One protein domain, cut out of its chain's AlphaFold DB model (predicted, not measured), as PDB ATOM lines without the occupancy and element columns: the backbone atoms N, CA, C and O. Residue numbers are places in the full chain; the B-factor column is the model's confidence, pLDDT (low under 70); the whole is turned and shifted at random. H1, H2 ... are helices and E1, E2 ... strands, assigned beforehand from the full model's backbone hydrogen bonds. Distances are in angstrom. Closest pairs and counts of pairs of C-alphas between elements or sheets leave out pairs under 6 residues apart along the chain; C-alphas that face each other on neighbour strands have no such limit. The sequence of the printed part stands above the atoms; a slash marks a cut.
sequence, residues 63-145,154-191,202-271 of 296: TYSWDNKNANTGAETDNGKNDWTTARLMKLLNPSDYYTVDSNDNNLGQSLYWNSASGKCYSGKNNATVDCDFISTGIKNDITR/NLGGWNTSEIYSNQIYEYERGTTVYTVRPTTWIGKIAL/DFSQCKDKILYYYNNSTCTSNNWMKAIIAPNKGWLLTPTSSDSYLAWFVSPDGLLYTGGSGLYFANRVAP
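This is residues 63 to 145, 154 to 191 and 202 to 271 of the 296 residues of an uncharacterized protein of Clostridium sp. CAG:302 (UniProt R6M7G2). With little regular structure, this is a compact body mostly of loops: hairpin E4-E5 near its middle, hairpin E1-E2 beside H1 towards one end, H4 and H5 at the other. The 191 printed residues include 55 in named elements, mixed class, ordered H1 E1 E2 H2 H3 E3 H4 H5 H6 E4 E5. The radius of gyration of the C-alphas is 16.5 A; spans are 47 by 37 by 27 A.

Start at H1, residues 88 to 93; its closest C-alpha pair with E1, residues 118 to 122, is Arg 88 and Tyr 122, 6.9 A. E1 and E2, residues 129 to 133, form an antiparallel hairpin; N 119 and O 132 are 2.9 A apart. H2, residues 142 to 145, touches no helix. E3, residues 184 to 187, pairs with no named strand. H4, residues 203 to 206, touches H5, residues 217 to 221; closest C-alphas, Cys 206 and Cys 219, 5.9 A. H6, residues 226 to 229, is close but not clearly touching H5, at 6.3 A between C-alphas 220 and 226. E4, residues 234 to 239, and E5, residues 247 to 250, form an antiparallel hairpin; N 236 and O 248 are 2.9 A apart. In H1, H5 and H3, residues 165 to 172, every O i to N i+4 pair is within hydrogen-bond range.

Find C-alpha 88 at (-19.451, -3.268, 6.213), where H1 begins. E4 runs 13.6 A; E5 ends at C-alpha 250, (-12.869, 10.367, -6.521).

The printed part has two cuts: 8 residues are not printed between residues 145 and 154, whose C-alphas are 21.8 A apart, and 10 are not printed between residues 191 and 202, whose C-alphas are 21.4 A apart. Links H1 to E1 and H3 to E3 are long. Residue 260 has pLDDT under 70.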
ATOM      1  N   THR A  63     -13.713   8.666   7.682       96.69
ATOM      2  CA  THR A  63     -12.978   7.768   6.783       96.69
ATOM      3  C   THR A  63     -13.174   6.321   7.200       96.69
ATOM      4  O   THR A  63     -12.747   5.930   8.289       96.69
ATOM      5  N   TYR A  64     -13.764   5.523   6.318       97.50
ATOM      6  CA  TYR A  64     -14.097   4.128   6.585       97.50
ATOM      7  C   TYR A  64     -13.756   3.264   5.374       97.50
ATOM      8  O   TYR A  64     -13.698   3.741   4.237       97.50
ATOM      9  N   SER A  65     -13.514   1.982   5.618       97.88
ATOM     10  CA  SER A  65     -13.418   1.004   4.536       97.88
ATOM     11  C   SER A  65     -14.786   0.826   3.895       97.88
ATOM     12  O   SER A  65     -15.781   0.739   4.610       97.88
ATOM     13  N   TRP A  66     -14.839   0.723   2.568       97.44
ATOM     14  CA  TRP A  66     -16.063   0.313   1.875       97.44
ATOM     15  C   TRP A  66     -16.426  -1.113   2.307       97.44
ATOM     16  O   TRP A  66     -17.537  -1.394   2.754       97.44
ATOM     17  N   ASP A  67     -15.416  -1.982   2.297       98.00
ATOM     18  CA  ASP A  67     -15.412  -3.279   2.956       98.00
ATOM     19  C   ASP A  67     -13.963  -3.707   3.226       98.00
ATOM     20  O   ASP A  67     -13.087  -3.502   2.392       98.00
ATOM     21  N   ASN A  68     -13.678  -4.297   4.384       97.50
ATOM     22  CA  ASN A  68     -12.336  -4.782   4.725       97.50
ATOM     23  C   ASN A  68     -12.317  -6.237   5.199       97.50
ATOM     24  O   ASN A  68     -11.467  -6.615   6.019       97.50
ATOM     25  N   LYS A  69     -13.263  -7.043   4.705       97.50
ATOM     26  CA  LYS A  69     -13.198  -8.494   4.862       97.50
ATOM     27  C   LYS A  69     -11.913  -9.026   4.230       97.50
ATOM     28  O   LYS A  69     -11.355  -8.439   3.301       97.50
ATOM     29  N   ASN A  70     -11.443 -10.142   4.759       97.06
ATOM     30  CA  ASN A  70     -10.324 -10.897   4.216       97.06
ATOM     31  C   ASN A  70     -10.779 -12.317   3.853       97.06
ATOM     32  O   ASN A  70     -11.968 -12.631   3.976       97.06
ATOM     33  N   ALA A  71      -9.851 -13.175   3.418       96.56
ATOM     34  CA  ALA A  71     -10.188 -14.539   2.999       96.56
ATOM     35  C   ALA A  71     -10.934 -15.347   4.082       96.56
ATOM     36  O   ALA A  71     -11.798 -16.166   3.775       96.56
ATOM     37  N   ASN A  72     -10.657 -15.069   5.359       96.25
ATOM     38  CA  ASN A  72     -11.269 -15.768   6.491       96.25
ATOM     39  C   ASN A  72     -12.618 -15.174   6.920       96.25
ATOM     40  O   ASN A  72     -13.338 -15.807   7.686       96.25
ATOM     41  N   THR A  73     -12.962 -13.971   6.456       96.50
ATOM     42  CA  THR A  73     -14.210 -13.271   6.804       96.50
ATOM     43  C   THR A  73     -15.105 -13.021   5.591       96.50
ATOM     44  O   THR A  73     -15.977 -12.158   5.623       96.50
ATOM     45  N   GLY A  74     -14.917 -13.799   4.519       94.62
ATOM     46  CA  GLY A  74     -15.864 -13.896   3.406       94.62
ATOM     47  C   GLY A  74     -15.530 -13.086   2.149       94.62
ATOM     48  O   GLY A  74     -16.414 -12.950   1.295       94.62
ATOM     49  N   ALA A  75     -14.308 -12.555   2.019       96.75
ATOM     50  CA  ALA A  75     -13.781 -11.986   0.771       96.75
ATOM     51  C   ALA A  75     -12.936 -13.009  -0.013       96.75
ATOM     52  O   ALA A  75     -12.494 -14.011   0.537       96.75
ATOM     53  N   GLU A  76     -12.676 -12.748  -1.295       96.00
ATOM     54  CA  GLU A  76     -11.816 -13.599  -2.133       96.00
ATOM     55  C   GLU A  76     -10.319 -13.377  -1.850       96.00
ATOM     56  O   GLU A  76      -9.491 -14.242  -2.123       96.00
ATOM     57  N   THR A  77      -9.967 -12.207  -1.312       94.75
ATOM     58  CA  THR A  77      -8.594 -11.810  -0.970       94.75
ATOM     59  C   THR A  77      -8.590 -10.969   0.305       94.75
ATOM     60  O   THR A  77      -9.639 -10.585   0.817       94.75
ATOM     61  N   ASP A  78      -7.409 -10.588   0.788       95.69
ATOM     62  CA  ASP A  78      -7.268  -9.704   1.954       95.69
ATOM     63  C   ASP A  78      -7.525  -8.217   1.643       95.69
ATOM     64  O   ASP A  78      -7.204  -7.347   2.454       95.69
ATOM     65  N   ASN A  79      -8.055  -7.902   0.456       96.25
ATOM     66  CA  ASN A  79      -8.218  -6.530  -0.021       96.25
ATOM     67  C   ASN A  79      -9.661  -5.991   0.097       96.25
ATOM     68  O   ASN A  79      -9.936  -4.896  -0.399       96.25
ATOM     69  N   GLY A  80     -10.553  -6.706   0.787       96.88
ATOM     70  CA  GLY A  80     -11.977  -6.376   0.888       96.88
ATOM     71  C   GLY A  80     -12.823  -7.040  -0.198       96.88
ATOM     72  O   GLY A  80     -12.299  -7.698  -1.098       96.88
ATOM     73  N   LYS A  81     -14.144  -6.871  -0.097       96.94
ATOM     74  CA  LYS A  81     -15.136  -7.492  -0.983       96.94
ATOM     75  C   LYS A  81     -16.032  -6.448  -1.637       96.94
ATOM     76  O   LYS A  81     -16.701  -5.704  -0.932       96.94
ATOM     77  N   ASN A  82     -16.108  -6.431  -2.965       96.56
ATOM     78  CA  ASN A  82     -16.875  -5.467  -3.767       96.56
ATOM     79  C   ASN A  82     -18.367  -5.810  -3.894       96.56
ATOM     80  O   ASN A  82     -18.972  -5.665  -4.953       96.56
ATOM     81  N   ASP A  83     -18.967  -6.277  -2.805       97.69
ATOM     82  CA  ASP A  83     -20.380  -6.628  -2.742       97.69
ATOM     83  C   ASP A  83     -21.120  -5.705  -1.780       97.69
ATOM     84  O   ASP A  83     -21.057  -5.888  -0.561       97.69
ATOM     85  N   TRP A  84     -21.835  -4.715  -2.319       98.38
ATOM     86  CA  TRP A  84     -22.500  -3.705  -1.492       98.38
ATOM     87  C   TRP A  84     -23.536  -4.334  -0.557       98.38
ATOM     88  O   TRP A  84     -23.691  -3.894   0.580       98.38
ATOM     89  N   THR A  85     -24.174  -5.429  -0.984       97.56
ATOM     90  CA  THR A  85     -25.217  -6.123  -0.210       97.56
ATOM     91  C   THR A  85     -24.698  -6.769   1.073       97.56
ATOM     92  O   THR A  85     -25.475  -7.088   1.969       97.56
ATOM     93  N   THR A  86     -23.379  -6.932   1.195       97.12
ATOM     94  CA  THR A  86     -22.727  -7.471   2.397       97.12
ATOM     95  C   THR A  86     -21.645  -6.546   2.951       97.12
ATOM     96  O   THR A  86     -21.011  -6.881   3.957       97.12
ATOM     97  N   ALA A  87     -21.435  -5.384   2.330       98.12
ATOM     98  CA  ALA A  87     -20.384  -4.442   2.680       98.12
ATOM     99  C   ALA A  87     -20.555  -3.916   4.108       98.12
ATOM    100  O   ALA A  87     -21.648  -3.541   4.535       98.12
ATOM    101  N   ARG A  88     -19.449  -3.831   4.850       98.31
ATOM    102  CA  ARG A  88     -19.451  -3.268   6.213       98.31
ATOM    103  C   ARG A  88     -19.884  -1.804   6.243       98.31
ATOM    104  O   ARG A  88     -20.587  -1.405   7.167       98.31
ATOM    105  N   LEU A  89     -19.535  -1.024   5.217       98.69
ATOM    106  CA  LEU A  89     -20.000   0.358   5.102       98.69
ATOM    107  C   LEU A  89     -21.513   0.450   4.878       98.69
ATOM    108  O   LEU A  89     -22.158   1.327   5.443       98.69
ATOM    109  N   MET A  90     -22.100  -0.467   4.105       98.69
ATOM    110  CA  MET A  90     -23.551  -0.512   3.923       98.69
ATOM    111  C   MET A  90     -24.257  -0.738   5.268       98.69
ATOM    112  O   MET A  90     -25.160   0.027   5.611       98.69
ATOM    113  N   LYS A  91     -23.791  -1.711   6.064       98.62
ATOM    114  CA  LYS A  91     -24.355  -2.013   7.394       98.62
ATOM    115  C   LYS A  91     -24.212  -0.848   8.370       98.62
ATOM    116  O   LYS A  91     -25.094  -0.629   9.191       98.62
ATOM    117  N   LEU A  92     -23.127  -0.080   8.259       98.69
ATOM    118  CA  LEU A  92     -22.905   1.129   9.050       98.69
ATOM    119  C   LEU A  92     -23.954   2.207   8.807       98.69
ATOM    120  O   LEU A  92     -24.398   2.857   9.755       98.69
ATOM    121  N   LEU A  93     -24.332   2.389   7.544       98.81
ATOM    122  CA  LEU A  93     -25.198   3.474   7.100       98.81
ATOM    123  C   LEU A  93     -26.696   3.178   7.250       98.81
ATOM    124  O   LEU A  93     -27.480   4.123   7.297       98.81
ATOM    125  N   ASN A  94     -27.105   1.911   7.299       98.75
ATOM    126  CA  ASN A  94     -28.508   1.507   7.140       98.75
ATOM    127  C   ASN A  94     -29.107   0.886   8.408       98.75
ATOM    128  O   ASN A  94     -28.350   0.387   9.236       98.75
ATOM    129  N   PRO A  95     -30.449   0.872   8.555       98.06
ATOM    130  CA  PRO A  95     -31.103   0.090   9.600       98.06
ATOM    131  C   PRO A  95     -30.895  -1.414   9.392       98.06
ATOM    132  O   PRO A  95     -30.648  -1.876   8.276       98.06
ATOM    133  N   SER A  96     -31.059  -2.181  10.473       97.06
ATOM    134  CA  SER A  96     -30.846  -3.636  10.496       97.06
ATOM    135  C   SER A  96     -31.782  -4.423   9.581       97.06
ATOM    136  O   SER A  96     -31.475  -5.559   9.245       97.06
ATOM    137  N   ASP A  97     -32.889  -3.830   9.137       97.00
ATOM    138  CA  ASP A  97     -33.851  -4.486   8.245       97.00
ATOM    139  C   ASP A  97     -33.291  -4.721   6.828       97.00
ATOM    140  O   ASP A  97     -33.839  -5.516   6.068       97.00
ATOM    141  N   TYR A  98     -32.182  -4.059   6.471       97.00
ATOM    142  CA  TYR A  98     -31.587  -4.106   5.128       97.00
ATOM    143  C   TYR A  98     -30.351  -4.993   5.006       97.00
ATOM    144  O   TYR A  98     -29.710  -5.028   3.949       97.00
ATOM    145  N   TYR A  99     -29.988  -5.709   6.069       96.31
ATOM    146  CA  TYR A  99     -28.867  -6.632   6.035       96.31
ATOM    147  C   TYR A  99     -29.023  -7.770   7.034       96.31
ATOM    148  O   TYR A  99     -29.642  -7.646   8.084       96.31
ATOM    149  N   THR A 100     -28.380  -8.891   6.733       95.19
ATOM    150  CA  THR A 100     -28.211  -9.966   7.706       95.19
ATOM    151  C   THR A 100     -26.958  -9.711   8.540       95.19
ATOM    152  O   THR A 100     -25.900  -9.331   8.020       95.19
ATOM    153  N   VAL A 101     -27.078  -9.924   9.850       93.69
ATOM    154  CA  VAL A 101     -25.935  -9.920  10.764       93.69
ATOM    155  C   VAL A 101     -24.953 -11.004  10.322       93.69
ATOM    156  O   VAL A 101     -25.321 -12.166  10.170       93.69
ATOM    157  N   ASP A 102     -23.702 -10.610  10.105       94.12
ATOM    158  CA  ASP A 102     -22.610 -11.527   9.783       94.12
ATOM    159  C   ASP A 102     -21.801 -11.737  11.060       94.12
ATOM    160  O   ASP A 102     -21.321 -10.772  11.660       94.12
ATOM    161  N   SER A 103     -21.665 -12.987  11.498       94.12
ATOM    162  CA  SER A 103     -20.920 -13.315  12.714       94.12
ATOM    163  C   SER A 103     -19.445 -12.919  12.617       94.12
ATOM    164  O   SER A 103     -18.839 -12.601  13.639       94.12
ATOM    165  N   ASN A 104     -18.882 -12.838  11.406       95.25
ATOM    166  CA  ASN A 104     -17.515 -12.362  11.185       95.25
ATOM    167  C   ASN A 104     -17.350 -10.856  11.439       95.25
ATOM    168  O   ASN A 104     -16.221 -10.368  11.542       95.25
ATOM    169  N   ASP A 105     -18.455 -10.112  11.529       94.00
ATOM    170  CA  ASP A 105     -18.446  -8.683  11.833       94.00
ATOM    171  C   ASP A 105     -18.462  -8.402  13.347       94.00
ATOM    172  O   ASP A 105     -18.472  -7.245  13.754       94.00
ATOM    173  N   ASN A 106     -18.465  -9.432  14.208       92.62
ATOM    174  CA  ASN A 106     -18.387  -9.295  15.672       92.62
ATOM    175  C   ASN A 106     -19.376  -8.267  16.268       92.62
ATOM    176  O   ASN A 106     -19.074  -7.612  17.265       92.62
ATOM    177  N   ASN A 107     -20.545  -8.094  15.645       91.19
ATOM    178  CA  ASN A 107     -21.543  -7.073  15.992       91.19
ATOM    179  C   ASN A 107     -21.058  -5.609  15.923       91.19
ATOM    180  O   ASN A 107     -21.694  -4.716  16.478       91.19
ATOM    181  N   LEU A 108     -19.946  -5.339  15.236       96.75
ATOM    182  CA  LEU A 108     -19.366  -4.004  15.103       96.75
ATOM    183  C   LEU A 108     -19.958  -3.244  13.917       96.75
ATOM    184  O   LEU A 108     -20.297  -3.823  12.886       96.75
ATOM    185  N   GLY A 109     -20.023  -1.918  14.049       94.88
ATOM    186  CA  GLY A 109     -20.373  -1.016  12.956       94.88
ATOM    187  C   GLY A 109     -21.798  -1.159  12.434       94.88
ATOM    188  O   GLY A 109     -22.076  -0.638  11.370       94.88
ATOM    189  N   GLN A 110     -22.692  -1.861  13.126       96.06
ATOM    190  CA  GLN A 110     -24.057  -2.121  12.664       96.06
ATOM    191  C   GLN A 110     -24.981  -0.943  12.994       96.06
ATOM    192  O   GLN A 110     -25.155  -0.592  14.159       96.06
ATOM    193  N   SER A 111     -25.561  -0.322  11.964       98.12
ATOM    194  CA  SER A 111     -26.541   0.772  12.049       98.12
ATOM    195  C   SER A 111     -26.103   2.006  12.850       98.12
ATOM    196  O   SER A 111     -26.955   2.811  13.227       98.12
ATOM    197  N   LEU A 112     -24.808   2.190  13.139       98.62
ATOM    198  CA  LEU A 112     -24.368   3.271  14.033       98.62
ATOM    199  C   LEU A 112     -24.711   4.656  13.467       98.62
ATOM    200  O   LEU A 112     -25.186   5.511  14.209       98.62
ATOM    201  N   TYR A 113     -24.547   4.867  12.156       98.69
ATOM    202  CA  TYR A 113     -24.917   6.133  11.516       98.69
ATOM    203  C   TYR A 113     -26.439   6.343  11.500       98.69
ATOM    204  O   TYR A 113     -26.923   7.429  11.812       98.69
ATOM    205  N   TRP A 114     -27.203   5.293  11.185       98.62
ATOM    206  CA  TRP A 114     -28.670   5.344  11.151       98.62
ATOM    207  C   TRP A 114     -29.292   5.659  12.522       98.62
ATOM    208  O   TRP A 114     -30.288   6.379  12.614       98.62
ATOM    209  N   ASN A 115     -28.682   5.137  13.587       98.25
ATOM    210  CA  ASN A 115     -29.161   5.274  14.960       98.25
ATOM    211  C   ASN A 115     -28.530   6.450  15.720       98.25
ATOM    212  O   ASN A 115     -28.801   6.594  16.908       98.25
ATOM    213  N   SER A 116     -27.693   7.270  15.069       97.69
ATOM    214  CA  SER A 116     -26.967   8.365  15.726       97.69
ATOM    215  C   SER A 116     -26.182   7.881  16.952       97.69
ATOM    216  O   SER A 116     -26.303   8.434  18.039       97.69
ATOM    217  N   ALA A 117     -25.422   6.795  16.793       98.19
ATOM    218  CA  ALA A 117     -24.743   6.088  17.876       98.19
ATOM    219  C   ALA A 117     -23.220   6.035  17.681       98.19
ATOM    220  O   ALA A 117     -22.697   6.290  16.596       98.19
ATOM    221  N   SER A 118     -22.506   5.648  18.737       98.06
ATOM    222  CA  SER A 118     -21.048   5.473  18.731       98.06
ATOM    223  C   SER A 118     -20.663   4.007  18.887       98.06
ATOM    224  O   SER A 118     -21.415   3.202  19.434       98.06
ATOM    225  N   GLY A 119     -19.467   3.653  18.429       98.19
ATOM    226  CA  GLY A 119     -18.939   2.300  18.547       98.19
ATOM    227  C   GLY A 119     -17.638   2.117  17.778       98.19
ATOM    228  O   GLY A 119     -16.860   3.051  17.596       98.19
ATOM    229  N   LYS A 120     -17.404   0.888  17.310       98.38
ATOM    230  CA  LYS A 120     -16.288   0.568  16.415       98.38
ATOM    231  C   LYS A 120     -16.784   0.464  14.980       98.38
ATOM    232  O   LYS A 120     -17.761  -0.229  14.711       98.38
ATOM    233  N   CYS A 121     -16.061   1.099  14.069       98.31
ATOM    234  CA  CYS A 121     -16.268   1.026  12.630       98.31
ATOM    235  C   CYS A 121     -15.076   0.353  11.959       98.31
ATOM    236  O   CYS A 121     -13.963   0.366  12.481       98.31
ATOM    237  N   TYR A 122     -15.289  -0.199  10.771       98.12
ATOM    238  CA  TYR A 122     -14.237  -0.852  10.005       98.12
ATOM    239  C   TYR A 122     -13.413   0.146   9.189       98.12
ATOM    240  O   TYR A 122     -13.954   0.981   8.460       98.12
ATOM    241  N   SER A 123     -12.091   0.071   9.339       96.62
ATOM    242  CA  SER A 123     -11.147   0.995   8.716       96.62
ATOM    243  C   SER A 123      -9.751   0.371   8.648       96.62
ATOM    244  O   SER A 123      -9.123   0.127   9.677       96.62
ATOM    245  N   GLY A 124      -9.263   0.097   7.438       96.12
ATOM    246  CA  GLY A 124      -7.958  -0.524   7.189       96.12
ATOM    247  C   GLY A 124      -8.026  -2.029   6.901       96.12
ATOM    248  O   GLY A 124      -9.087  -2.642   6.929       96.12
ATOM    249  N   LYS A 125      -6.874  -2.633   6.590       95.19
ATOM    250  CA  LYS A 125      -6.752  -4.036   6.144       95.19
ATOM    251  C   LYS A 125      -7.052  -5.040   7.266       95.19
ATOM    252  O   LYS A 125      -6.926  -4.709   8.438       95.19
ATOM    253  N   ASN A 126      -7.382  -6.284   6.907       94.50
ATOM    254  CA  ASN A 126      -7.491  -7.418   7.837       94.50
ATOM    255  C   ASN A 126      -8.486  -7.200   8.987       94.50
ATOM    256  O   ASN A 126      -8.159  -7.449  10.145       94.50
ATOM    257  N   ASN A 127      -9.707  -6.753   8.675       96.44
ATOM    258  CA  ASN A 127     -10.748  -6.473   9.670       96.44
ATOM    259  C   ASN A 127     -10.369  -5.387  10.702       96.44
ATOM    260  O   ASN A 127     -10.982  -5.335  11.766       96.44
ATOM    261  N   ALA A 128      -9.389  -4.522  10.407       97.56
ATOM    262  CA  ALA A 128      -9.025  -3.418  11.288       97.56
ATOM    263  C   ALA A 128     -10.217  -2.488  11.568       97.56
ATOM    264  O   ALA A 128     -11.110  -2.301  10.731       97.56
ATOM    265  N   THR A 129     -10.222  -1.912  12.769       98.31
ATOM    266  CA  THR A 129     -11.307  -1.068  13.270       98.31
ATOM    267  C   THR A 129     -10.790   0.251  13.820       98.31
ATOM    268  O   THR A 129      -9.666   0.327  14.311       98.31
ATOM    269  N   VAL A 130     -11.658   1.255  13.832       98.06
ATOM    270  CA  VAL A 130     -11.451   2.570  14.440       98.06
ATOM    271  C   VAL A 130     -12.660   2.923  15.304       98.06
ATOM    272  O   VAL A 130     -13.755   2.409  15.068       98.06
ATOM    273  N   ASP A 131     -12.480   3.783  16.302       98.19
ATOM    274  CA  ASP A 131     -13.614   4.398  16.992       98.19
ATOM    275  C   ASP A 131     -14.379   5.324  16.045       98.19
ATOM    276  O   ASP A 131     -13.791   6.060  15.250       98.19
ATOM    277  N   CYS A 132     -15.702   5.273  16.121       97.12
ATOM    278  CA  CYS A 132     -16.587   6.161  15.387       97.12
ATOM    279  C   CYS A 132     -17.708   6.650  16.298       97.12
ATOM    280  O   CYS A 132     -18.224   5.903  17.129       97.12
ATOM    281  N   ASP A 133     -18.061   7.919  16.131       97.88
ATOM    282  CA  ASP A 133     -19.068   8.611  16.923       97.88
ATOM    283  C   ASP A 133     -19.995   9.371  15.976       97.88
ATOM    284  O   ASP A 133     -19.584  10.337  15.327       97.88
ATOM    285  N   PHE A 134     -21.237   8.899  15.882       98.25
ATOM    286  CA  PHE A 134     -22.273   9.537  15.081       98.25
ATOM    287  C   PHE A 134     -23.329  10.235  15.936       98.25
ATOM    288  O   PHE A 134     -24.361  10.603  15.391       98.25
ATOM    289  N   ILE A 135     -23.091  10.479  17.229       96.56
ATOM    290  CA  ILE A 135     -24.072  11.131  18.118       96.56
ATOM    291  C   ILE A 135     -24.517  12.485  17.553       96.56
ATOM    292  O   ILE A 135     -25.694  12.821  17.628       96.56
ATOM    293  N   SER A 136     -23.597  13.240  16.944       93.00
ATOM    294  CA  SER A 136     -23.874  14.558  16.355       93.00
ATOM    295  C   SER A 136     -24.033  14.568  14.832       93.00
ATOM    296  O   SER A 136     -24.411  15.598  14.275       93.00
ATOM    297  N   THR A 137     -23.717  13.465  14.145       95.38
ATOM    298  CA  THR A 137     -23.648  13.421  12.669       95.38
ATOM    299  C   THR A 137     -24.533  12.355  12.025       95.38
ATOM    300  O   THR A 137     -24.749  12.408  10.813       95.38
ATOM    301  N   GLY A 138     -25.034  11.393  12.804       97.88
ATOM    302  CA  GLY A 138     -25.976  10.368  12.368       97.88
ATOM    303  C   GLY A 138     -27.394  10.903  12.195       97.88
ATOM    304  O   GLY A 138     -27.660  12.088  12.397       97.88
ATOM    305  N   ILE A 139     -28.321  10.032  11.789       98.31
ATOM    306  CA  ILE A 139     -29.725  10.417  11.591       98.31
ATOM    307  C   ILE A 139     -30.396  10.614  12.957       98.31
ATOM    308  O   ILE A 139     -30.613   9.659  13.703       98.31
ATOM    309  N   LYS A 140     -30.729  11.863  13.286       95.56
ATOM    310  CA  LYS A 140     -30.993  12.306  14.663       95.56
ATOM    311  C   LYS A 140     -32.286  11.773  15.267       95.56
ATOM    312  O   LYS A 140     -32.327  11.433  16.445       95.56
ATOM    313  N   ASN A 141     -33.361  11.709  14.485       94.62
ATOM    314  CA  ASN A 141     -34.701  11.429  15.006       94.62
ATOM    315  C   ASN A 141     -35.588  10.670  14.013       94.62
ATOM    316  O   ASN A 141     -35.285  10.556  12.822       94.62
ATOM    317  N   ASP A 142     -36.710  10.164  14.527       95.38
ATOM    318  CA  ASP A 142     -37.670   9.377  13.749       95.38
ATOM    319  C   ASP A 142     -38.349  10.202  12.659       95.38
ATOM    320  O   ASP A 142     -38.617   9.672  11.588       95.38
ATOM    321  N   ILE A 143     -38.548  11.506  12.879       94.81
ATOM    322  CA  ILE A 143     -39.062  12.416  11.847       94.81
ATOM    323  C   ILE A 143     -38.138  12.379  10.621       94.81
ATOM    324  O   ILE A 143     -38.594  12.133   9.506       94.81
ATOM    325  N   THR A 144     -36.824  12.522  10.825       96.31
ATOM    326  CA  THR A 144     -35.839  12.429   9.739       96.31
ATOM    327  C   THR A 144     -35.819  11.039   9.113       96.31
ATOM    328  O   THR A 144     -35.834  10.931   7.890       96.31
ATOM    329  N   ARG A 145     -35.826   9.969   9.919       97.31
ATOM    330  CA  ARG A 145     -35.851   8.588   9.402       97.31
ATOM    331  C   ARG A 145     -37.080   8.311   8.538       97.31
ATOM    332  O   ARG A 145     -36.943   7.692   7.486       97.31
ATOM    333  N   ASN A 154     -28.771   0.743  -8.039       98.31
ATOM    334  CA  ASN A 154     -28.107  -0.079  -9.040       98.31
ATOM    335  C   ASN A 154     -26.648  -0.334  -8.635       98.31
ATOM    336  O   ASN A 154     -25.988   0.565  -8.106       98.31
ATOM    337  N   LEU A 155     -26.176  -1.552  -8.871       98.44
ATOM    338  CA  LEU A 155     -24.854  -2.067  -8.505       98.44
ATOM    339  C   LEU A 155     -24.097  -2.624  -9.722       98.44
ATOM    340  O   LEU A 155     -23.092  -3.316  -9.554       98.44
ATOM    341  N   GLY A 156     -24.569  -2.332 -10.939       98.06
ATOM    342  CA  GLY A 156     -23.815  -2.607 -12.156       98.06
ATOM    343  C   GLY A 156     -22.445  -1.931 -12.086       98.06
ATOM    344  O   GLY A 156     -22.307  -0.805 -11.602       98.06
ATOM    345  N   GLY A 157     -21.413  -2.658 -12.495       95.31
ATOM    346  CA  GLY A 157     -20.018  -2.269 -12.366       95.31
ATOM    347  C   GLY A 157     -19.348  -1.973 -13.702       95.31
ATOM    348  O   GLY A 157     -19.770  -2.420 -14.769       95.31
ATOM    349  N   TRP A 158     -18.233  -1.252 -13.622       95.81
ATOM    350  CA  TRP A 158     -17.350  -0.978 -14.756       95.81
ATOM    351  C   TRP A 158     -15.894  -0.902 -14.297       95.81
ATOM    352  O   TRP A 158     -15.631  -0.603 -13.132       95.81
ATOM    353  N   ASN A 159     -14.942  -1.185 -15.186       91.88
ATOM    354  CA  ASN A 159     -13.542  -1.412 -14.819       91.88
ATOM    355  C   ASN A 159     -12.552  -0.317 -15.252       91.88
ATOM    356  O   ASN A 159     -11.440  -0.296 -14.726       91.88
ATOM    357  N   THR A 160     -12.921   0.613 -16.140       91.12
ATOM    358  CA  THR A 160     -12.012   1.681 -16.606       91.12
ATOM    359  C   THR A 160     -12.577   3.086 -16.415       91.12
ATOM    360  O   THR A 160     -13.761   3.323 -16.636       91.12
ATOM    361  N   SER A 161     -11.702   4.027 -16.041       86.94
ATOM    362  CA  SER A 161     -11.989   5.470 -15.937       86.94
ATOM    363  C   SER A 161     -11.894   6.224 -17.270       86.94
ATOM    364  O   SER A 161     -12.246   7.406 -17.339       86.94
ATOM    365  N   GLU A 162     -11.498   5.536 -18.344       92.69
ATOM    366  CA  GLU A 162     -11.507   6.036 -19.724       92.69
ATOM    367  C   GLU A 162     -12.918   6.006 -20.318       92.69
ATOM    368  O   GLU A 162     -13.225   5.280 -21.260       92.69
ATOM    369  N   ILE A 163     -13.817   6.759 -19.692       93.81
ATOM    370  CA  ILE A 163     -15.250   6.707 -19.951       93.81
ATOM    371  C   ILE A 163     -15.909   8.059 -19.673       93.81
ATOM    372  O   ILE A 163     -15.439   8.816 -18.822       93.81
ATOM    373  N   TYR A 164     -17.002   8.367 -20.367       93.44
ATOM    374  CA  TYR A 164     -17.821   9.558 -20.127       93.44
ATOM    375  C   TYR A 164     -18.927   9.328 -19.083       93.44
ATOM    376  O   TYR A 164     -19.331   8.197 -18.802       93.44
ATOM    377  N   SER A 165     -19.463  10.417 -18.517       91.94
ATOM    378  CA  SER A 165     -20.500  10.365 -17.470       91.94
ATOM    379  C   SER A 165     -21.782   9.640 -17.903       91.94
ATOM    380  O   SER A 165     -22.398   8.953 -17.091       91.94
ATOM    381  N   ASN A 166     -22.175   9.756 -19.174       90.38
ATOM    382  CA  ASN A 166     -23.347   9.067 -19.721       90.38
ATOM    383  C   ASN A 166     -23.123   7.561 -19.873       90.38
ATOM    384  O   ASN A 166     -24.015   6.777 -19.572       90.38
ATOM    385  N   GLN A 167     -21.923   7.151 -20.277       94.25
ATOM    386  CA  GLN A 167     -21.598   5.737 -20.435       94.25
ATOM    387  C   GLN A 167     -21.525   5.037 -19.071       94.25
ATOM    388  O   GLN A 167     -22.088   3.960 -18.901       94.25
ATOM    389  N   ILE A 168     -20.893   5.653 -18.058       95.62
ATOM    390  CA  ILE A 168     -20.859   5.044 -16.717       95.62
ATOM    391  C   ILE A 168     -22.261   4.974 -16.096       95.62
ATOM    392  O   ILE A 168     -22.579   3.997 -15.426       95.62
ATOM    393  N   TYR A 169     -23.128   5.954 -16.376       94.69
ATOM    394  CA  TYR A 169     -24.527   5.944 -15.938       94.69
ATOM    395  C   TYR A 169     -25.313   4.738 -16.476       94.69
ATOM    396  O   TYR A 169     -26.154   4.180 -15.760       94.69
ATOM    397  N   GLU A 170     -25.044   4.340 -17.723       95.62
ATOM    398  CA  GLU A 170     -25.604   3.130 -18.331       95.62
ATOM    399  C   GLU A 170     -25.045   1.870 -17.662       95.62
ATOM    400  O   GLU A 170     -25.820   0.992 -17.287       95.62
ATOM    401  N   TYR A 171     -23.731   1.799 -17.425       96.81
ATOM    402  CA  TYR A 171     -23.115   0.633 -16.779       96.81
ATOM    403  C   TYR A 171     -23.536   0.441 -15.325       96.81
ATOM    404  O   TYR A 171     -23.755  -0.695 -14.913       96.81
ATOM    405  N   GLU A 172     -23.734   1.524 -14.572       97.44
ATOM    406  CA  GLU A 172     -24.300   1.482 -13.218       97.44
ATOM    407  C   GLU A 172     -25.638   0.733 -13.179       97.44
ATOM    408  O   GLU A 172     -25.913   0.035 -12.209       97.44
ATOM    409  N   ARG A 173     -26.451   0.864 -14.239       96.44
ATOM    410  CA  ARG A 173     -27.762   0.209 -14.436       96.44
ATOM    411  C   ARG A 173     -27.687  -1.077 -15.257       96.44
ATOM    412  O   ARG A 173     -28.716  -1.689 -15.534       96.44
ATOM    413  N   GLY A 174     -26.490  -1.459 -15.681       96.75
ATOM    414  CA  GLY A 174     -26.250  -2.664 -16.449       96.75
ATOM    415  C   GLY A 174     -26.188  -3.908 -15.570       96.75
ATOM    416  O   GLY A 174     -26.290  -3.865 -14.346       96.75
ATOM    417  N   THR A 175     -25.972  -5.046 -16.222       96.81
ATOM    418  CA  THR A 175     -25.864  -6.356 -15.566       96.81
ATOM    419  C   THR A 175     -24.420  -6.815 -15.371       96.81
ATOM    420  O   THR A 175     -24.177  -7.909 -14.869       96.81
ATOM    421  N   THR A 176     -23.448  -6.014 -15.808       97.31
ATOM    422  CA  THR A 176     -22.026  -6.350 -15.737       97.31
ATOM    423  C   THR A 176     -21.536  -6.198 -14.306       97.31
ATOM    424  O   THR A 176     -21.627  -5.119 -13.735       97.31
ATOM    425  N   VAL A 177     -20.980  -7.257 -13.728       97.50
ATOM    426  CA  VAL A 177     -20.475  -7.269 -12.351       97.50
ATOM    427  C   VAL A 177     -19.288  -8.223 -12.232       97.50
ATOM    428  O   VAL A 177     -19.101  -9.087 -13.091       97.50
ATOM    429  N   TYR A 178     -18.518  -8.111 -11.147       95.75
ATOM    430  CA  TYR A 178     -17.621  -9.198 -10.757       95.75
ATOM    431  C   TYR A 178     -18.468 -10.435 -10.423       95.75
ATOM    432  O   TYR A 178     -19.520 -10.299  -9.812       95.75
ATOM    433  N   THR A 179     -18.047 -11.617 -10.869       92.06
ATOM    434  CA  THR A 179     -18.730 -12.925 -10.743       92.06
ATOM    435  C   THR A 179     -19.886 -13.008  -9.724       92.06
ATOM    436  O   THR A 179     -19.659 -12.887  -8.523       92.06
ATOM    437  N   VAL A 180     -21.106 -13.320 -10.185       90.25
ATOM    438  CA  VAL A 180     -22.276 -13.652  -9.333       90.25
ATOM    439  C   VAL A 180     -22.558 -12.613  -8.227       90.25
ATOM    440  O   VAL A 180     -22.982 -12.953  -7.125       90.25
ATOM    441  N   ARG A 181     -22.322 -11.324  -8.496       96.19
ATOM    442  CA  ARG A 181     -22.752 -10.230  -7.614       96.19
ATOM    443  C   ARG A 181     -24.172  -9.769  -7.964       96.19
ATOM    444  O   ARG A 181     -24.572  -9.848  -9.128       96.19
ATOM    445  N   PRO A 182     -24.929  -9.241  -6.993       97.56
ATOM    446  CA  PRO A 182     -26.190  -8.565  -7.273       97.56
ATOM    447  C   PRO A 182     -25.980  -7.326  -8.151       97.56
ATOM    448  O   PRO A 182     -25.012  -6.589  -7.980       97.56
ATOM    449  N   THR A 183     -26.917  -7.065  -9.059       98.00
ATOM    450  CA  THR A 183     -26.927  -5.868  -9.921       98.00
ATOM    451  C   THR A 183     -27.754  -4.730  -9.329       98.00
ATOM    452  O   THR A 183     -27.736  -3.615  -9.842       98.00
ATOM    453  N   THR A 184     -28.486  -4.995  -8.249       98.38
ATOM    454  CA  THR A 184     -29.310  -4.026  -7.525       98.38
ATOM    455  C   THR A 184     -29.348  -4.368  -6.044       98.38
ATOM    456  O   THR A 184     -29.241  -5.534  -5.667       98.38
ATOM    457  N   TRP A 185     -29.580  -3.363  -5.210       98.56
ATOM    458  CA  TRP A 185     -29.846  -3.520  -3.787       98.56
ATOM    459  C   TRP A 185     -30.892  -2.509  -3.335       98.56
ATOM    460  O   TRP A 185     -30.883  -1.360  -3.771       98.56
ATOM    461  N   ILE A 186     -31.798  -2.947  -2.472       98.38
ATOM    462  CA  ILE A 186     -32.860  -2.112  -1.919       98.38
ATOM    463  C   ILE A 186     -32.418  -1.651  -0.531       98.38
ATOM    464  O   ILE A 186     -31.999  -2.474   0.279       98.38
ATOM    465  N   GLY A 187     -32.496  -0.346  -0.269       98.00
ATOM    466  CA  GLY A 187     -32.068   0.235   1.001       98.00
ATOM    467  C   GLY A 187     -32.428   1.705   1.173       98.00
ATOM    468  O   GLY A 187     -33.160   2.276   0.364       98.00
ATOM    469  N   LYS A 188     -31.907   2.322   2.241       98.50
ATOM    470  CA  LYS A 188     -32.215   3.714   2.623       98.50
ATOM    471  C   LYS A 188     -31.072   4.681   2.331       98.50
ATOM    472  O   LYS A 188     -31.315   5.806   1.898       98.50
ATOM    473  N   ILE A 189     -29.835   4.264   2.602       98.81
ATOM    474  CA  ILE A 189     -28.644   5.111   2.519       98.81
ATOM    475  C   ILE A 189     -27.530   4.374   1.770       98.81
ATOM    476  O   ILE A 189     -27.197   3.229   2.073       98.81
ATOM    477  N   ALA A 190     -26.915   5.047   0.802       98.62
ATOM    478  CA  ALA A 190     -25.761   4.548   0.066       98.62
ATOM    479  C   ALA A 190     -24.741   5.668  -0.191       98.62
ATOM    480  O   ALA A 190     -24.630   6.610   0.596       98.62
ATOM    481  N   LEU A 191     -23.979   5.558  -1.280       98.62
ATOM    482  CA  LEU A 191     -22.998   6.547  -1.725       98.62
ATOM    483  C   LEU A 191     -23.413   7.151  -3.071       98.62
ATOM    484  O   LEU A 191     -24.289   6.627  -3.762       98.62
ATOM    485  N   ASP A 202     -20.496  21.673 -14.801       89.44
ATOM    486  CA  ASP A 202     -20.986  22.326 -16.015       89.44
ATOM    487  C   ASP A 202     -20.409  21.652 -17.275       89.44
ATOM    488  O   ASP A 202     -19.233  21.816 -17.611       89.44
ATOM    489  N   PHE A 203     -21.244  20.888 -17.991       82.75
ATOM    490  CA  PHE A 203     -20.834  20.186 -19.213       82.75
ATOM    491  C   PHE A 203     -20.331  21.120 -20.302       82.75
ATOM    492  O   PHE A 203     -19.457  20.714 -21.061       82.75
ATOM    493  N   SER A 204     -20.797  22.369 -20.378       83.12
ATOM    494  CA  SER A 204     -20.266  23.302 -21.380       83.12
ATOM    495  C   SER A 204     -18.750  23.504 -21.233       83.12
ATOM    496  O   SER A 204     -18.068  23.793 -22.216       83.12
ATOM    497  N   GLN A 205     -18.213  23.254 -20.035       84.94
ATOM    498  CA  GLN A 205     -16.802  23.400 -19.698       84.94
ATOM    499  C   GLN A 205     -16.021  22.072 -19.703       84.94
ATOM    500  O   GLN A 205     -14.792  22.090 -19.782       84.94
ATOM    501  N   CYS A 206     -16.709  20.923 -19.622       87.56
ATOM    502  CA  CYS A 206     -16.082  19.602 -19.435       87.56
ATOM    503  C   CYS A 206     -16.626  18.477 -20.333       87.56
ATOM    504  O   CYS A 206     -16.220  17.331 -20.162       87.56
ATOM    505  N   LYS A 207     -17.487  18.779 -21.313       77.19
ATOM    506  CA  LYS A 207     -18.146  17.797 -22.199       77.19
ATOM    507  C   LYS A 207     -17.197  16.848 -22.932       77.19
ATOM    508  O   LYS A 207     -17.541  15.692 -23.135       77.19
ATOM    509  N   ASP A 208     -16.005  17.314 -23.295       83.44
ATOM    510  CA  ASP A 208     -15.055  16.537 -24.101       83.44
ATOM    511  C   ASP A 208     -14.089  15.714 -23.231       83.44
ATOM    512  O   ASP A 208     -13.142  15.110 -23.740       83.44
ATOM    513  N   LYS A 209     -14.297  15.685 -21.907       90.94
ATOM    514  CA  LYS A 209     -13.420  14.989 -20.963       90.94
ATOM    515  C   LYS A 209     -14.068  13.723 -20.425       90.94
ATOM    516  O   LYS A 209     -15.155  13.739 -19.856       90.94
ATOM    517  N   ILE A 210     -13.328  12.629 -20.550       94.75
ATOM    518  CA  ILE A 210     -13.577  11.402 -19.797       94.75
ATOM    519  C   ILE A 210     -13.321  11.623 -18.300       94.75
ATOM    520  O   ILE A 210     -12.558  12.513 -17.912       94.75
ATOM    521  N   LEU A 211     -13.925  10.777 -17.465       93.81
ATOM    522  CA  LEU A 211     -13.886  10.836 -15.999       93.81
ATOM    523  C   LEU A 211     -12.455  10.852 -15.426       93.81
ATOM    524  O   LEU A 211     -12.195  11.523 -14.426       93.81
ATOM    525  N   TYR A 212     -11.505  10.196 -16.095       94.75
ATOM    526  CA  TYR A 212     -10.084  10.234 -15.734       94.75
ATOM    527  C   TYR A 212      -9.447  11.639 -15.809       94.75
ATOM    528  O   TYR A 212      -8.524  11.940 -15.059       94.75
ATOM    529  N   TYR A 213      -9.944  12.534 -16.671       95.12
ATOM    530  CA  TYR A 213      -9.396  13.890 -16.849       95.12
ATOM    531  C   TYR A 213     -10.168  14.977 -16.088       95.12
ATOM    532  O   TYR A 213      -9.980  16.173 -16.343       95.12
ATOM    533  N   TYR A 214     -11.023  14.594 -15.137       94.50
ATOM    534  CA  TYR A 214     -11.751  15.557 -14.303       94.50
ATOM    535  C   TYR A 214     -10.868  16.305 -13.305       94.50
ATOM    536  O   TYR A 214     -11.303  17.329 -12.787       94.50
ATOM    537  N   ASN A 215      -9.619  15.877 -13.102       94.94
ATOM    538  CA  ASN A 215      -8.630  16.641 -12.339       94.94
ATOM    539  C   ASN A 215      -8.194  17.952 -13.013       94.94
ATOM    540  O   ASN A 215      -7.485  18.764 -12.416       94.94
ATOM    541  N   ASN A 216      -8.640  18.198 -14.245       95.12
ATOM    542  CA  ASN A 216      -8.519  19.498 -14.880       95.12
ATOM    543  C   ASN A 216      -9.142  20.604 -13.998       95.12
ATOM    544  O   ASN A 216     -10.260  20.473 -13.491       95.12
ATOM    545  N   SER A 217      -8.426  21.717 -13.829       94.19
ATOM    546  CA  SER A 217      -8.831  22.818 -12.942       94.19
ATOM    547  C   SER A 217     -10.178  23.442 -13.320       94.19
ATOM    548  O   SER A 217     -10.932  23.843 -12.434       94.19
ATOM    549  N   THR A 218     -10.527  23.475 -14.608       94.00
ATOM    550  CA  THR A 218     -11.836  23.952 -15.068       94.00
ATOM    551  C   THR A 218     -12.954  23.042 -14.561       94.00
ATOM    552  O   THR A 218     -13.957  23.535 -14.050       94.00
ATOM    553  N   CYS A 219     -12.762  21.721 -14.607       94.50
ATOM    554  CA  CYS A 219     -13.770  20.765 -14.147       94.50
ATOM    555  C   CYS A 219     -13.893  20.734 -12.635       94.50
ATOM    556  O   CYS A 219     -15.000  20.807 -12.110       94.50
ATOM    557  N   THR A 220     -12.771  20.691 -11.920       94.56
ATOM    558  CA  THR A 220     -12.798  20.680 -10.453       94.56
ATOM    559  C   THR A 220     -13.374  21.961  -9.855       94.56
ATOM    560  O   THR A 220     -14.108  21.875  -8.872       94.56
ATOM    561  N   SER A 221     -13.084  23.134 -10.432       94.62
ATOM    562  CA  SER A 221     -13.633  24.414  -9.953       94.62
ATOM    563  C   SER A 221     -15.124  24.582 -10.257       94.62
ATOM    564  O   SER A 221     -15.808  25.309  -9.542       94.62
ATOM    565  N   ASN A 222     -15.643  23.867 -11.259       94.62
ATOM    566  CA  ASN A 222     -17.050  23.897 -11.658       94.62
ATOM    567  C   ASN A 222     -17.837  22.650 -11.248       94.62
ATOM    568  O   ASN A 222     -18.934  22.440 -11.762       94.62
ATOM    569  N   ASN A 223     -17.313  21.826 -10.342       95.75
ATOM    570  CA  ASN A 223     -17.993  20.638  -9.839       95.75
ATOM    571  C   ASN A 223     -18.273  20.787  -8.340       95.75
ATOM    572  O   ASN A 223     -17.385  20.593  -7.507       95.75
ATOM    573  N   TRP A 224     -19.522  21.094  -7.985       96.38
ATOM    574  CA  TRP A 224     -19.907  21.313  -6.589       96.38
ATOM    575  C   TRP A 224     -19.692  20.083  -5.687       96.38
ATOM    576  O   TRP A 224     -19.391  20.241  -4.503       96.38
ATOM    577  N   MET A 225     -19.784  18.856  -6.220       97.06
ATOM    578  CA  MET A 225     -19.563  17.629  -5.437       97.06
ATOM    579  C   MET A 225     -18.088  17.422  -5.088       97.06
ATOM    580  O   MET A 225     -17.780  16.749  -4.101       97.06
ATOM    581  N   LYS A 226     -17.154  18.021  -5.843       95.56
ATOM    582  CA  LYS A 226     -15.711  17.911  -5.578       95.56
ATOM    583  C   LYS A 226     -15.358  18.345  -4.168       95.56
ATOM    584  O   LYS A 226     -14.581  17.650  -3.519       95.56
ATOM    585  N   ALA A 227     -15.919  19.448  -3.680       94.44
ATOM    586  CA  ALA A 227     -15.622  19.948  -2.338       94.44
ATOM    587  C   ALA A 227     -16.064  18.975  -1.227       94.44
ATOM    588  O   ALA A 227     -15.466  18.960  -0.154       94.44
ATOM    589  N   ILE A 228     -17.065  18.134  -1.503       95.88
ATOM    590  CA  ILE A 228     -17.655  17.201  -0.539       95.88
ATOM    591  C   ILE A 228     -16.997  15.829  -0.621       95.88
ATOM    592  O   ILE A 228     -16.774  15.215   0.411       95.88
ATOM    593  N   ILE A 229     -16.676  15.321  -1.813       93.44
ATOM    594  CA  ILE A 229     -16.193  13.941  -1.992       93.44
ATOM    595  C   ILE A 229     -14.660  13.878  -2.025       93.44
ATOM    596  O   ILE A 229     -14.052  13.036  -1.365       93.44
ATOM    597  N   ALA A 230     -14.016  14.782  -2.764       88.12
ATOM    598  CA  ALA A 230     -12.611  14.643  -3.131       88.12
ATOM    599  C   ALA A 230     -11.567  14.921  -2.030       88.12
ATOM    600  O   ALA A 230     -10.528  14.275  -2.111       88.12
ATOM    601  N   PRO A 231     -11.751  15.788  -1.000       83.38
ATOM    602  CA  PRO A 231     -10.632  16.328  -0.213       83.38
ATOM    603  C   PRO A 231      -9.565  15.334   0.270       83.38
ATOM    604  O   PRO A 231      -8.408  15.718   0.361       83.38
ATOM    605  N   ASN A 232      -9.914  14.072   0.573       81.00
ATOM    606  CA  ASN A 232      -8.930  12.989   0.740       81.00
ATOM    607  C   ASN A 232      -9.476  11.617   0.289       81.00
ATOM    608  O   ASN A 232      -9.667  10.745   1.132       81.00
ATOM    609  N   LYS A 233      -9.730  11.439  -1.014       92.69
ATOM    610  CA  LYS A 233     -10.341  10.233  -1.615       92.69
ATOM    611  C   LYS A 233     -11.745   9.930  -1.083       92.69
ATOM    612  O   LYS A 233     -11.898   9.555   0.073       92.69
ATOM    613  N   GLY A 234     -12.771  10.042  -1.917       95.81
ATOM    614  CA  GLY A 234     -14.145   9.734  -1.509       95.81
ATOM    615  C   GLY A 234     -14.678   8.488  -2.196       95.81
ATOM    616  O   GLY A 234     -14.594   8.392  -3.421       95.81
ATOM    617  N   TRP A 235     -15.218   7.552  -1.415       97.44
ATOM    618  CA  TRP A 235     -15.849   6.353  -1.958       97.44
ATOM    619  C   TRP A 235     -17.087   6.694  -2.790       97.44
ATOM    620  O   TRP A 235     -17.868   7.581  -2.437       97.44
ATOM    621  N   LEU A 236     -17.281   5.932  -3.861       97.75
ATOM    622  CA  LEU A 236     -18.496   5.913  -4.663       97.75
ATOM    623  C   LEU A 236     -19.130   4.518  -4.589       97.75
ATOM    624  O   LEU A 236     -18.510   3.550  -4.146       97.75
ATOM    625  N   LEU A 237     -20.394   4.420  -4.986       98.25
ATOM    626  CA  LEU A 237     -21.166   3.186  -4.843       98.25
ATOM    627  C   LEU A 237     -20.743   2.094  -5.836       98.25
ATOM    628  O   LEU A 237     -20.767   0.914  -5.500       98.25
ATOM    629  N   THR A 238     -20.365   2.482  -7.054       97.38
ATOM    630  CA  THR A 238     -20.138   1.554  -8.168       97.38
ATOM    631  C   THR A 238     -18.949   0.624  -7.905       97.38
ATOM    632  O   THR A 238     -17.835   1.118  -7.705       97.38
ATOM    633  N   PRO A 239     -19.134  -0.708  -7.945       96.06
ATOM    634  CA  PRO A 239     -18.036  -1.665  -7.875       96.06
ATOM    635  C   PRO A 239     -17.307  -1.778  -9.222       96.06
ATOM    636  O   PRO A 239     -17.832  -1.416 -10.278       96.06
ATOM    637  N   THR A 240     -16.093  -2.326  -9.216       95.38
ATOM    638  CA  THR A 240     -15.456  -2.752 -10.469       95.38
ATOM    639  C   THR A 240     -16.039  -4.066 -10.964       95.38
ATOM    640  O   THR A 240     -16.296  -4.970 -10.173       95.38
ATOM    641  N   SER A 241     -16.178  -4.216 -12.279       95.25
ATOM    642  CA  SER A 241     -16.594  -5.486 -12.884       95.25
ATOM    643  C   SER A 241     -15.454  -6.499 -13.057       95.25
ATOM    644  O   SER A 241     -15.724  -7.691 -13.158       95.25
ATOM    645  N   SER A 242     -14.192  -6.055 -13.089       94.44
ATOM    646  CA  SER A 242     -13.017  -6.910 -13.331       94.44
ATOM    647  C   SER A 242     -12.398  -7.514 -12.074       94.44
ATOM    648  O   SER A 242     -11.810  -8.588 -12.144       94.44
ATOM    649  N   ASP A 243     -12.531  -6.841 -10.933       94.56
ATOM    650  CA  ASP A 243     -11.841  -7.186  -9.691       94.56
ATOM    651  C   ASP A 243     -12.833  -7.349  -8.548       94.56
ATOM    652  O   ASP A 243     -13.820  -6.620  -8.472       94.56
ATOM    653  N   SER A 244     -12.545  -8.265  -7.623       95.56
ATOM    654  CA  SER A 244     -13.423  -8.573  -6.487       95.56
ATOM    655  C   SER A 244     -13.305  -7.596  -5.318       95.56
ATOM    656  O   SER A 244     -14.086  -7.664  -4.376       95.56
ATOM    657  N   TYR A 245     -12.306  -6.713  -5.351       95.56
ATOM    658  CA  TYR A 245     -11.862  -5.926  -4.200       95.56
ATOM    659  C   TYR A 245     -11.659  -4.443  -4.526       95.56
ATOM    660  O   TYR A 245     -10.955  -3.747  -3.793       95.56
ATOM    661  N   LEU A 246     -12.244  -3.954  -5.623       95.94
ATOM    662  CA  LEU A 246     -12.180  -2.551  -6.028       95.94
ATOM    663  C   LEU A 246     -13.588  -1.967  -6.220       95.94
ATOM    664  O   LEU A 246     -14.536  -2.642  -6.631       95.94
ATOM    665  N   ALA A 247     -13.701  -0.676  -5.923       95.81
ATOM    666  CA  ALA A 247     -14.838   0.172  -6.249       95.81
ATOM    667  C   ALA A 247     -14.319   1.538  -6.687       95.81
ATOM    668  O   ALA A 247     -13.154   1.890  -6.473       95.81
ATOM    669  N   TRP A 248     -15.200   2.303  -7.311       96.31
ATOM    670  CA  TRP A 248     -14.884   3.638  -7.774       96.31
ATOM    671  C   TRP A 248     -14.678   4.600  -6.603       96.31
ATOM    672  O   TRP A 248     -15.348   4.534  -5.570       96.31
ATOM    673  N   PHE A 249     -13.765   5.544  -6.791       95.94
ATOM    674  CA  PHE A 249     -13.574   6.666  -5.883       95.94
ATOM    675  C   PHE A 249     -13.199   7.927  -6.662       95.94
ATOM    676  O   PHE A 249     -12.727   7.861  -7.799       95.94
ATOM    677  N   VAL A 250     -13.392   9.083  -6.030       96.56
ATOM    678  CA  VAL A 250     -12.869  10.367  -6.521       96.56
ATOM    679  C   VAL A 250     -11.565  10.653  -5.798       96.56
ATOM    680  O   VAL A 250     -11.542  10.654  -4.568       96.56
ATOM    681  N   SER A 251     -10.482  10.887  -6.526       95.06
ATOM    682  CA  SER A 251      -9.176  11.235  -5.960       95.06
ATOM    683  C   SER A 251      -9.149  12.668  -5.386       95.06
ATOM    684  O   SER A 251     -10.036  13.469  -5.678       95.06
ATOM    685  N   PRO A 252      -8.118  13.046  -4.602       93.88
ATOM    686  CA  PRO A 252      -7.976  14.411  -4.076       93.88
ATOM    687  C   PRO A 252      -7.934  15.511  -5.138       93.88
ATOM    688  O   PRO A 252      -8.458  16.609  -4.922       93.88
ATOM    689  N   ASP A 253      -7.347  15.207  -6.291       94.38
ATOM    690  CA  ASP A 253      -7.279  16.092  -7.446       94.38
ATOM    691  C   ASP A 253      -8.558  16.078  -8.296       94.38
ATOM    692  O   ASP A 253      -8.695  16.943  -9.146       94.38
ATOM    693  N   GLY A 254      -9.533  15.203  -8.024       94.38
ATOM    694  CA  GLY A 254     -10.877  15.252  -8.614       94.38
ATOM    695  C   GLY A 254     -11.114  14.347  -9.823       94.38
ATOM    696  O   GLY A 254     -12.215  14.361 -10.368       94.38
ATOM    697  N   LEU A 255     -10.135  13.542 -10.244       93.94
ATOM    698  CA  LEU A 255     -10.399  12.489 -11.227       93.94
ATOM    699  C   LEU A 255     -11.121  11.304 -10.577       93.94
ATOM    700  O   LEU A 255     -11.016  11.073  -9.369       93.94
ATOM    701  N   LEU A 256     -11.848  10.535 -11.385       94.12
ATOM    702  CA  LEU A 256     -12.427   9.273 -10.934       94.12
ATOM    703  C   LEU A 256     -11.520   8.119 -11.318       94.12
ATOM    704  O   LEU A 256     -10.960   8.088 -12.415       94.12
ATOM    705  N   TYR A 257     -11.403   7.153 -10.416       89.56
ATOM    706  CA  TYR A 257     -10.501   6.031 -10.599       89.56
ATOM    707  C   TYR A 257     -11.031   4.769  -9.923       89.56
ATOM    708  O   TYR A 257     -11.803   4.826  -8.966       89.56
ATOM    709  N   THR A 258     -10.591   3.624 -10.436       83.00
ATOM    710  CA  THR A 258     -10.895   2.286  -9.911       83.00
ATOM    711  C   THR A 258      -9.653   1.577  -9.374       83.00
ATOM    712  O   THR A 258      -9.766   0.701  -8.525       83.00
ATOM    713  N   GLY A 259      -8.455   1.952  -9.839       73.75
ATOM    714  CA  GLY A 259      -7.201   1.273  -9.515       73.75
ATOM    715  C   GLY A 259      -6.532   1.743  -8.217       73.75
ATOM    716  O   GLY A 259      -6.732   2.855  -7.735       73.75
ATOM    717  N   GLY A 260      -5.663   0.900  -7.650       69.50
ATOM    718  CA  GLY A 260      -4.718   1.309  -6.601       69.50
ATOM    719  C   GLY A 260      -5.325   1.607  -5.224       69.50
ATOM    720  O   GLY A 260      -4.651   2.185  -4.370       69.50
ATOM    721  N   SER A 261      -6.586   1.252  -4.972       72.06
ATOM    722  CA  SER A 261      -7.183   1.326  -3.635       72.06
ATOM    723  C   SER A 261      -8.145   0.162  -3.398       72.06
ATOM    724  O   SER A 261      -9.315   0.246  -3.748       72.06
ATOM    725  N   GLY A 262      -7.643  -0.914  -2.778       90.44
ATOM    726  CA  GLY A 262      -8.494  -1.977  -2.241       90.44
ATOM    727  C   GLY A 262      -9.575  -1.422  -1.310       90.44
ATOM    728  O   GLY A 262      -9.376  -0.404  -0.644       90.44
ATOM    729  N   LEU A 263     -10.721  -2.088  -1.233       96.56
ATOM    730  CA  LEU A 263     -11.877  -1.612  -0.456       96.56
ATOM    731  C   LEU A 263     -11.589  -1.446   1.039       96.56
ATOM    732  O   LEU A 263     -12.293  -0.703   1.729       96.56
ATOM    733  N   TYR A 264     -10.517  -2.080   1.521       96.88
ATOM    734  CA  TYR A 264     -10.044  -1.930   2.887       96.88
ATOM    735  C   TYR A 264      -9.493  -0.536   3.207       96.88
ATOM    736  O   TYR A 264      -9.354  -0.214   4.387       96.88
ATOM    737  N   PHE A 265      -9.148   0.295   2.220       96.12
ATOM    738  CA  PHE A 265      -8.621   1.630   2.505       96.12
ATOM    739  C   PHE A 265      -9.656   2.507   3.212       96.12
ATOM    740  O   PHE A 265     -10.841   2.500   2.890       96.12
ATOM    741  N   ALA A 266      -9.178   3.295   4.171       95.44
ATOM    742  CA  ALA A 266      -9.984   4.271   4.882       95.44
ATOM    743  C   ALA A 266     -10.178   5.520   4.011       95.44
ATOM    744  O   ALA A 266      -9.418   6.481   4.119       95.44
ATOM    745  N   ASN A 267     -11.183   5.500   3.138       95.69
ATOM    746  CA  ASN A 267     -11.542   6.660   2.323       95.69
ATOM    747  C   ASN A 267     -12.763   7.367   2.905       95.69
ATOM    748  O   ASN A 267     -13.516   6.822   3.716       95.69
ATOM    749  N   ARG A 268     -12.942   8.621   2.504       95.94
ATOM    750  CA  ARG A 268     -14.013   9.478   2.996       95.94
ATOM    751  C   ARG A 268     -15.378   8.996   2.524       95.94
ATOM    752  O   ARG A 268     -15.536   8.518   1.401       95.94
ATOM    753  N   VAL A 269     -16.364   9.173   3.396       97.69
ATOM    754  CA  VAL A 269     -17.748   8.752   3.167       97.69
ATOM    755  C   VAL A 269     -18.670   9.963   3.234       97.69
ATOM    756  O   VAL A 269     -18.674  10.693   4.226       97.69
ATOM    757  N   ALA A 270     -19.466  10.156   2.183       97.81
ATOM    758  CA  ALA A 270     -20.541  11.140   2.114       97.81
ATOM    759  C   ALA A 270     -21.857  10.403   1.801       97.81
ATOM    760  O   ALA A 270     -22.035   9.953   0.665       97.81
ATOM    761  N   PRO A 271     -22.748  10.228   2.795       98.62
ATOM    762  CA  PRO A 271     -24.007   9.511   2.619       98.62
ATOM    763  C   PRO A 271     -24.914  10.134   1.555       98.62
ATOM    764  O   PRO A 271     -25.001  11.360   1.434       98.62
TER     765      PRO A 271